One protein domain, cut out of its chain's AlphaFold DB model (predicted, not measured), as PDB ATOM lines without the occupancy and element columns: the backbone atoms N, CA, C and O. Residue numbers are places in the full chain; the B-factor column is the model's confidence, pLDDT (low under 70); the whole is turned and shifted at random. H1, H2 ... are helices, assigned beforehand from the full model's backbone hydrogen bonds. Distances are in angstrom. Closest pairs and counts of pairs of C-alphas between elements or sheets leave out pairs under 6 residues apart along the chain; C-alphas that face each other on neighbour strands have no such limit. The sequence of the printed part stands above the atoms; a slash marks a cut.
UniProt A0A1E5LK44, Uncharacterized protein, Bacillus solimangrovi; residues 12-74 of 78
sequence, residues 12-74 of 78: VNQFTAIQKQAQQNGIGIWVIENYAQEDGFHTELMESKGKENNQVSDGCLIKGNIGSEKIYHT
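AT A GLANCE: This is residues 12 to 74 of the 78 residues of an uncharacterized protein of Bacillus solimangrovi (UniProt A0A1E5LK44). With little regular structure, the model is an open arch: H1 is one leg, the short H2 meets its end at residues 22 to 23, H3 comes after a long link, residues 32 to 43, and lies close to H2 but away from H1, and a long stretch, residues 50 to 74, runs away from the helices and folds back on itself as the other leg, residues 62 to 63 pairing with residues 72 to 73. The 63 printed residues hold three named helices, H1, H2, H3, and no named strand; the class is all helix, with 23 residues in named elements. It is extended, radius of gyration of the C-alphas 18.2 A, spanning 50 by 29 by 16 A.

HOW THE PARTS SIT: H1, residues 12 to 24, only just touches H2, residues 28 to 31, only at the corner by their tight link, with residues 22 to 23 alone: 3 pairs of C-alphas are within 8 A, the closest those of Gln 23 and Trp 30, 5.4 A apart. H2 and H3, residues 44 to 49, are close but not clearly touching; their closest C-alphas, Ile 29 and Met 46, are 7.9 A apart. H1 and H3 are apart. Every O i to N i+4 pair is within hydrogen-bond range in H1 and H3; H2 is too short for one.

IN THESE COORDINATES: H1 measures 18.4 A from C-alpha 12 at (72.612, 192.237, 146.837); H3 ends at C-alpha 49, (90.081, 216.195, 147.957).

THE WHOLE: The printed part has no cut; the link from H2 to H3 is long. Residues 48 to 74 have pLDDT under 70.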
ATOM      1  N   VAL A  12      72.855 191.030 146.029       93.12
ATOM      2  CA  VAL A  12      72.612 192.237 146.837       93.12
ATOM      3  C   VAL A  12      73.177 192.071 148.247       93.12
ATOM      4  O   VAL A  12      73.967 192.897 148.683       93.12
ATOM      5  N   ASN A  13      72.890 190.947 148.910       93.38
ATOM      6  CA  ASN A  13      73.376 190.687 150.270       93.38
ATOM      7  C   ASN A  13      74.908 190.664 150.370       93.38
ATOM      8  O   ASN A  13      75.471 191.170 151.341       93.38
ATOM      9  N   GLN A  14      75.586 190.092 149.370       94.44
ATOM     10  CA  GLN A  14      77.047 190.016 149.350       94.44
ATOM     11  C   GLN A  14      77.656 191.408 149.175       94.44
ATOM     12  O   GLN A  14      78.553 191.785 149.926       94.44
ATOM     13  N   PHE A  15      77.122 192.201 148.244       93.62
ATOM     14  CA  PHE A  15      77.573 193.575 148.045       93.62
ATOM     15  C   PHE A  15      77.289 194.454 149.260       93.62
ATOM     16  O   PHE A  15      78.159 195.223 149.656       93.62
ATOM     17  N   THR A  16      76.144 194.288 149.927       92.75
ATOM     18  CA  THR A  16      75.846 195.005 151.173       92.75
ATOM     19  C   THR A  16      76.830 194.650 152.291       92.75
ATOM     20  O   THR A  16      77.258 195.537 153.027       92.75
ATOM     21  N   ALA A  17      77.221 193.380 152.428       96.00
ATOM     22  CA  ALA A  17      78.204 192.967 153.429       96.00
ATOM     23  C   ALA A  17      79.591 193.576 153.155       96.00
ATOM     24  O   ALA A  17      80.195 194.167 154.050       96.00
ATOM     25  N   ILE A  18      80.056 193.500 151.904       94.69
ATOM     26  CA  ILE A  18      81.336 194.081 151.476       94.69
ATOM     27  C   ILE A  18      81.324 195.604 151.643       94.69
ATOM     28  O   ILE A  18      82.297 196.175 152.127       94.69
ATOM     29  N   GLN A  19      80.214 196.265 151.307       92.31
ATOM     30  CA  GLN A  19      80.059 197.704 151.496       92.31
ATOM     31  C   GLN A  19      80.216 198.089 152.969       92.31
ATOM     32  O   GLN A  19      80.972 199.009 153.263       92.31
ATOM     33  N   LYS A  20      79.563 197.378 153.899       93.12
ATOM     34  CA  LYS A  20      79.703 197.641 155.342       93.12
ATOM     35  C   LYS A  20      81.147 197.486 155.812       93.12
ATOM     36  O   LYS A  20      81.638 198.320 156.564       93.12
ATOM     37  N   GLN A  21      81.843 196.457 155.335       94.81
ATOM     38  CA  GLN A  21      83.257 196.266 155.645       94.81
ATOM     39  C   GLN A  21      84.123 197.406 155.082       94.81
ATOM     40  O   GLN A  21      85.028 197.887 155.759       94.81
ATOM     41  N   ALA A  22      83.856 197.866 153.859       91.75
ATOM     42  CA  ALA A  22      84.584 198.977 153.249       91.75
ATOM     43  C   ALA A  22      84.307 200.317 153.953       91.75
ATOM     44  O   ALA A  22      85.232 201.108 154.113       91.75
ATOM     45  N   GLN A  23      83.071 200.535 154.414       89.06
ATOM     46  CA  GLN A  23      82.671 201.679 155.241       89.06
ATOM     47  C   GLN A  23      83.444 201.707 156.560       89.06
ATOM     48  O   GLN A  23      84.042 202.720 156.900       89.06
ATOM     49  N   GLN A  24      83.472 200.581 157.280       90.81
ATOM     50  CA  GLN A  24      84.171 200.463 158.564       90.81
ATOM     51  C   GLN A  24      85.681 200.666 158.435       90.81
ATOM     52  O   GLN A  24      86.295 201.284 159.298       90.81
ATOM     53  N   ASN A  25      86.273 200.155 157.356       91.44
ATOM     54  CA  ASN A  25      87.702 200.293 157.096       91.44
ATOM     55  C   ASN A  25      88.069 201.611 156.393       91.44
ATOM     56  O   ASN A  25      89.249 201.836 156.138       91.44
ATOM     57  N   GLY A  26      87.087 202.447 156.029       87.56
ATOM     58  CA  GLY A  26      87.313 203.700 155.311       87.56
ATOM     59  C   GLY A  26      88.063 203.509 153.992       87.56
ATOM     60  O   GLY A  26      89.029 204.215 153.743       87.56
ATOM     61  N   ILE A  27      87.685 202.532 153.159       86.25
ATOM     62  CA  ILE A  27      88.403 202.202 151.910       86.25
ATOM     63  C   ILE A  27      87.711 202.834 150.692       86.25
ATOM     64  O   ILE A  27      86.488 202.800 150.565       86.25
ATOM     65  N   GLY A  28      88.495 203.357 149.743       85.12
ATOM     66  CA  GLY A  28      87.978 203.925 148.493       85.12
ATOM     67  C   GLY A  28      87.203 205.220 148.740       85.12
ATOM     68  O   GLY A  28      87.731 206.146 149.348       85.12
ATOM     69  N   ILE A  29      85.941 205.278 148.303       82.69
ATOM     70  CA  ILE A  29      85.066 206.441 148.542       82.69
ATOM     71  C   ILE A  29      84.824 206.706 150.038       82.69
ATOM     72  O   ILE A  29      84.574 207.841 150.427       82.69
ATOM     73  N   TRP A  30      84.955 205.682 150.888       88.56
ATOM     74  CA  TRP A  30      84.720 205.784 152.331       88.56
ATOM     75  C   TRP A  30      85.874 206.448 153.097       88.56
ATOM     76  O   TRP A  30      85.722 206.723 154.281       88.56
ATOM     77  N   VAL A  31      87.008 206.736 152.439       84.50
ATOM     78  CA  VAL A  31      88.090 207.581 152.993       84.50
ATOM     79  C   VAL A  31      87.606 209.027 153.174       84.50
ATOM     80  O   VAL A  31      88.134 209.802 153.974       84.50
ATOM     81  N   ILE A  32      86.619 209.431 152.378       84.00
ATOM     82  CA  ILE A  32      86.151 210.804 152.322       84.00
ATOM     83  C   ILE A  32      85.036 210.968 153.345       84.00
ATOM     84  O   ILE A  32      83.923 210.474 153.172       84.00
ATOM     85  N   GLU A  33      85.356 211.688 154.415       80.69
ATOM     86  CA  GLU A  33      84.360 212.129 155.388       80.69
ATOM     87  C   GLU A  33      83.183 212.823 154.701       80.69
ATOM     88  O   GLU A  33      83.373 213.650 153.808       80.69
ATOM     89  N   ASN A  34      81.973 212.478 155.142       82.00
ATOM     90  CA  ASN A  34      80.707 213.031 154.657       82.00
ATOM     91  C   ASN A  34      80.437 212.830 153.156       82.00
ATOM     92  O   ASN A  34      79.567 213.489 152.604       82.00
ATOM     93  N   TYR A  35      81.116 211.890 152.489       84.06
ATOM     94  CA  TYR A  35      80.824 211.568 151.089       84.06
ATOM     95  C   TYR A  35      79.427 210.966 150.887       84.06
ATOM     96  O   TYR A  35      78.757 211.273 149.908       84.06
ATOM     97  N   ALA A  36      78.994 210.087 151.791       84.38
ATOM     98  CA  ALA A  36      77.665 209.489 151.752       84.38
ATOM     99  C   ALA A  36      76.904 209.898 153.012       84.38
ATOM    100  O   ALA A  36      77.204 209.421 154.109       84.38
ATOM    101  N   GLN A  37      75.945 210.796 152.838       84.12
ATOM    102  CA  GLN A  37      75.074 211.315 153.884       84.12
ATOM    103  C   GLN A  37      73.623 210.886 153.613       84.12
ATOM    104  O   GLN A  37      73.319 210.257 152.598       84.12
ATOM    105  N   GLU A  38      72.712 211.173 154.547       83.88
ATOM    106  CA  GLU A  38      71.292 210.807 154.408       83.88
ATOM    107  C   GLU A  38      70.610 211.495 153.214       83.88
ATOM    108  O   GLU A  38      69.633 210.977 152.675       83.88
ATOM    109  N   ASP A  39      71.145 212.637 152.782       85.12
ATOM    110  CA  ASP A  39      70.693 213.423 151.635       85.12
ATOM    111  C   ASP A  39      71.297 212.969 150.294       85.12
ATOM    112  O   ASP A  39      70.831 213.408 149.242       85.12
ATOM    113  N   GLY A  40      72.265 212.043 150.301       86.62
ATOM    114  CA  GLY A  40      72.794 211.418 149.090       86.62
ATOM    115  C   GLY A  40      74.312 211.249 149.066       86.62
ATOM    116  O   GLY A  40      74.956 210.998 150.084       86.62
ATOM    117  N   PHE A  41      74.872 211.321 147.855       86.75
ATOM    118  CA  PHE A  41      76.308 211.207 147.601       86.75
ATOM    119  C   PHE A  41      76.869 212.555 147.146       86.75
ATOM    120  O   PHE A  41      76.446 213.079 146.117       86.75
ATOM    121  N   HIS A  42      77.855 213.058 147.880       83.69
ATOM    122  CA  HIS A  42      78.475 214.368 147.677       83.69
ATOM    123  C   HIS A  42      79.781 214.217 146.897       83.69
ATOM    124  O   HIS A  42      80.883 214.127 147.450       83.69
ATOM    125  N   THR A  43      79.660 214.115 145.572       79.81
ATOM    126  CA  THR A  43      80.790 213.921 144.645       79.81
ATOM    127  C   THR A  43      81.739 215.120 144.579       79.81
ATOM    128  O   THR A  43      82.920 214.963 144.280       79.81
ATOM    129  N   GLU A  44      81.278 216.314 144.936       80.06
ATOM    130  CA  GLU A  44      82.088 217.526 145.050       80.06
ATOM    131  C   GLU A  44      83.189 217.406 146.122       80.06
ATOM    132  O   GLU A  44      84.262 218.012 146.007       80.06
ATOM    133  N   LEU A  45      82.979 216.562 147.140       76.25
ATOM    134  CA  LEU A  45      83.990 216.256 148.154       76.25
ATOM    135  C   LEU A  45      85.125 215.386 147.584       76.25
ATOM    136  O   LEU A  45      86.270 215.497 148.027       76.25
ATOM    137  N   MET A  46      84.845 214.561 146.566       71.69
ATOM    138  CA  MET A  46      85.880 213.831 145.820       71.69
ATOM    139  C   MET A  46      86.716 214.770 144.955       71.69
ATOM    140  O   MET A  46      87.941 214.663 144.944       71.69
ATOM    141  N   GLU A  47      86.078 215.696 144.242       70.31
ATOM    142  CA  GLU A  47      86.778 216.619 143.342       70.31
ATOM    143  C   GLU A  47      87.649 217.629 144.099       70.31
ATOM    144  O   GLU A  47      88.725 218.004 143.626       70.31
ATOM    145  N   SER A  48      87.217 218.038 145.296       61.84
ATOM    146  CA  SER A  48      87.985 218.929 146.173       61.84
ATOM    147  C   SER A  48      89.151 218.213 146.865       61.84
ATOM    148  O   SER A  48      90.266 218.733 146.832       61.84
ATOM    149  N   LYS A  49      88.966 216.991 147.396       59.16
ATOM    150  CA  LYS A  49      90.081 216.195 147.957       59.16
ATOM    151  C   LYS A  49      91.044 215.654 146.893       59.16
ATOM    152  O   LYS A  49      92.210 215.417 147.190       59.16
ATOM    153  N   GLY A  50      90.605 215.519 145.641       53.56
ATOM    154  CA  GLY A  50      91.452 215.131 144.508       53.56
ATOM    155  C   GLY A  50      92.496 216.180 144.098       53.56
ATOM    156  O   GLY A  50      93.402 215.857 143.328       53.56
ATOM    157  N   LYS A  51      92.407 217.417 144.613       51.31
ATOM    158  CA  LYS A  51      93.390 218.485 144.351       51.31
ATOM    159  C   LYS A  51      94.442 218.661 145.449       51.31
ATOM    160  O   LYS A  51      95.458 219.294 145.190       51.31
ATOM    161  N   GLU A  52      94.275 218.032 146.611       51.78
ATOM    162  CA  GLU A  52      95.266 218.030 147.693       51.78
ATOM    163  C   GLU A  52      95.538 216.605 148.193       51.78
ATOM    164  O   GLU A  52      95.137 216.224 149.283       51.78
ATOM    165  N   ASN A  53      96.179 215.782 147.360       47.91
ATOM    166  CA  ASN A  53      97.458 215.119 147.661       47.91
ATOM    167  C   ASN A  53      97.834 214.207 146.481       47.91
ATOM    168  O   ASN A  53      97.872 212.983 146.568       47.91
ATOM    169  N   ASN A  54      98.134 214.836 145.346       47.88
ATOM    170  CA  ASN A  54      99.077 214.263 144.397       47.88
ATOM    171  C   ASN A  54     100.483 214.728 144.809       47.88
ATOM    172  O   ASN A  54     101.150 215.470 144.101       47.88
ATOM    173  N   GLN A  55     100.908 214.343 146.013       50.41
ATOM    174  CA  GLN A  55     102.315 214.070 146.271       50.41
ATOM    175  C   GLN A  55     102.465 212.548 146.296       50.41
ATOM    176  O   GLN A  55     102.899 211.943 147.273       50.41
ATOM    177  N   VAL A  56     102.143 211.920 145.156       46.59
ATOM    178  CA  VAL A  56     103.041 210.871 144.678       46.59
ATOM    179  C   VAL A  56     104.412 211.528 144.687       46.59
ATOM    180  O   VAL A  56     104.629 212.513 143.978       46.59
ATOM    181  N   SER A  57     105.262 211.055 145.594       51.44
ATOM    182  CA  SER A  57     106.688 211.336 145.618       51.44
ATOM    183  C   SER A  57     107.183 211.502 144.188       51.44
ATOM    184  O   SER A  57     107.073 210.568 143.394       51.44
ATOM    185  N   ASP A  58     107.613 212.723 143.894       57.69
ATOM    186  CA  ASP A  58     108.572 213.083 142.863       57.69
ATOM    187  C   ASP A  58     108.782 212.010 141.781       57.69
ATOM    188  O   ASP A  58     109.535 211.060 141.972       57.69
ATOM    189  N   GLY A  59     108.059 212.155 140.666       51.97
ATOM    190  CA  GLY A  59     108.331 211.489 139.396       51.97
ATOM    191  C   GLY A  59     108.478 209.966 139.454       51.97
ATOM    192  O   GLY A  59     109.556 209.432 139.701       51.97
ATOM    193  N   CYS A  60     107.457 209.232 138.999       55.75
ATOM    194  CA  CYS A  60     107.739 207.944 138.364       55.75
ATOM    195  C   CYS A  60     108.552 208.225 137.082       55.75
ATOM    196  O   CYS A  60     107.997 208.380 135.994       55.75
ATOM    197  N   LEU A  61     109.874 208.356 137.246       59.47
ATOM    198  CA  LEU A  61     110.868 208.588 136.193       59.47
ATOM    199  C   LEU A  61     110.949 207.392 135.246       59.47
ATOM    200  O   LEU A  61     111.494 207.502 134.153       59.47
ATOM    201  N   ILE A  62     110.422 206.252 135.682       59.28
ATOM    202  CA  ILE A  62     110.562 204.961 135.042       59.28
ATOM    203  C   ILE A  62     109.342 204.698 134.154       59.28
ATOM    204  O   ILE A  62     108.249 204.392 134.629       59.28
ATOM    205  N   LYS A  63     109.535 204.803 132.837       61.34
ATOM    206  CA  LYS A  63     108.541 204.453 131.811       61.34
ATOM    207  C   LYS A  63     109.000 203.199 131.060       61.34
ATOM    208  O   LYS A  63     110.138 203.124 130.599       61.34
ATOM    209  N   GLY A  64     108.108 202.223 130.900       56.69
ATOM    210  CA  GLY A  64     108.361 201.006 130.123       56.69
ATOM    211  C   GLY A  64     107.082 200.200 129.887       56.69
ATOM    212  O   GLY A  64     106.161 200.243 130.700       56.69
ATOM    213  N   ASN A  65     107.011 199.487 128.762       56.31
ATOM    214  CA  ASN A  65     105.934 198.536 128.483       56.31
ATOM    215  C   ASN A  65     106.255 197.200 129.175       56.31
ATOM    216  O   ASN A  65     107.381 196.717 129.055       56.31
ATOM    217  N   ILE A  66     105.281 196.579 129.852       58.91
ATOM    218  CA  ILE A  66     105.493 195.375 130.685       58.91
ATOM    219  C   ILE A  66     105.977 194.150 129.881       58.91
ATOM    220  O   ILE A  66     106.483 193.192 130.455       58.91
ATOM    221  N   GLY A  67     105.838 194.196 128.551       57.62
ATOM    222  CA  GLY A  67     106.325 193.180 127.612       57.62
ATOM    223  C   GLY A  67     107.588 193.564 126.834       57.62
ATOM    224  O   GLY A  67     107.898 192.903 125.849       57.62
ATOM    225  N   SER A  68     108.290 194.642 127.199       63.03
ATOM    226  CA  SER A  68     109.511 195.082 126.506       63.03
ATOM    227  C   SER A  68     110.739 195.016 127.413       63.03
ATOM    228  O   SER A  68     110.679 195.424 128.566       63.03
ATOM    229  N   GLU A  69     111.878 194.570 126.879       61.59
ATOM    230  CA  GLU A  69     113.155 194.433 127.607       61.59
ATOM    231  C   GLU A  69     113.827 195.768 127.985       61.59
ATOM    232  O   GLU A  69     114.940 195.773 128.509       61.59
ATOM    233  N   LYS A  70     113.213 196.918 127.679       62.69
ATOM    234  CA  LYS A  70     113.819 198.236 127.905       62.69
ATOM    235  C   LYS A  70     112.914 199.109 128.761       62.69
ATOM    236  O   LYS A  70     111.789 199.430 128.381       62.69
ATOM    237  N   ILE A  71     113.454 199.508 129.904       64.44
ATOM    238  CA  ILE A  71     112.862 200.454 130.841       64.44
ATOM    239  C   ILE A  71     113.697 201.739 130.781       64.44
ATOM    240  O   ILE A  71     114.924 201.674 130.866       64.44
ATOM    241  N   TYR A  72     113.052 202.898 130.633       60.72
ATOM    242  CA  TYR A  72     113.731 204.184 130.456       60.72
ATOM    243  C   TYR A  72     113.482 205.125 131.631       60.72
ATOM    244  O   TYR A  72     112.369 205.189 132.151       60.72
ATOM    245  N   HIS A  73     114.522 205.881 131.995       57.50
ATOM    246  CA  HIS A  73     114.443 206.981 132.952       57.50
ATOM    247  C   HIS A  73     114.353 208.301 132.180       57.50
ATOM    248  O   HIS A  73     115.315 208.676 131.511       57.50
ATOM    249  N   THR A  74     113.221 209.002 132.239       60.56
ATOM    250  CA  THR A  74     113.084 210.341 131.639       60.56
ATOM    251  C   THR A  74     113.006 211.383 132.745       60.56
ATOM    252  O   THR A  74     111.979 211.485 133.411       60.56
TER     253      THR A  74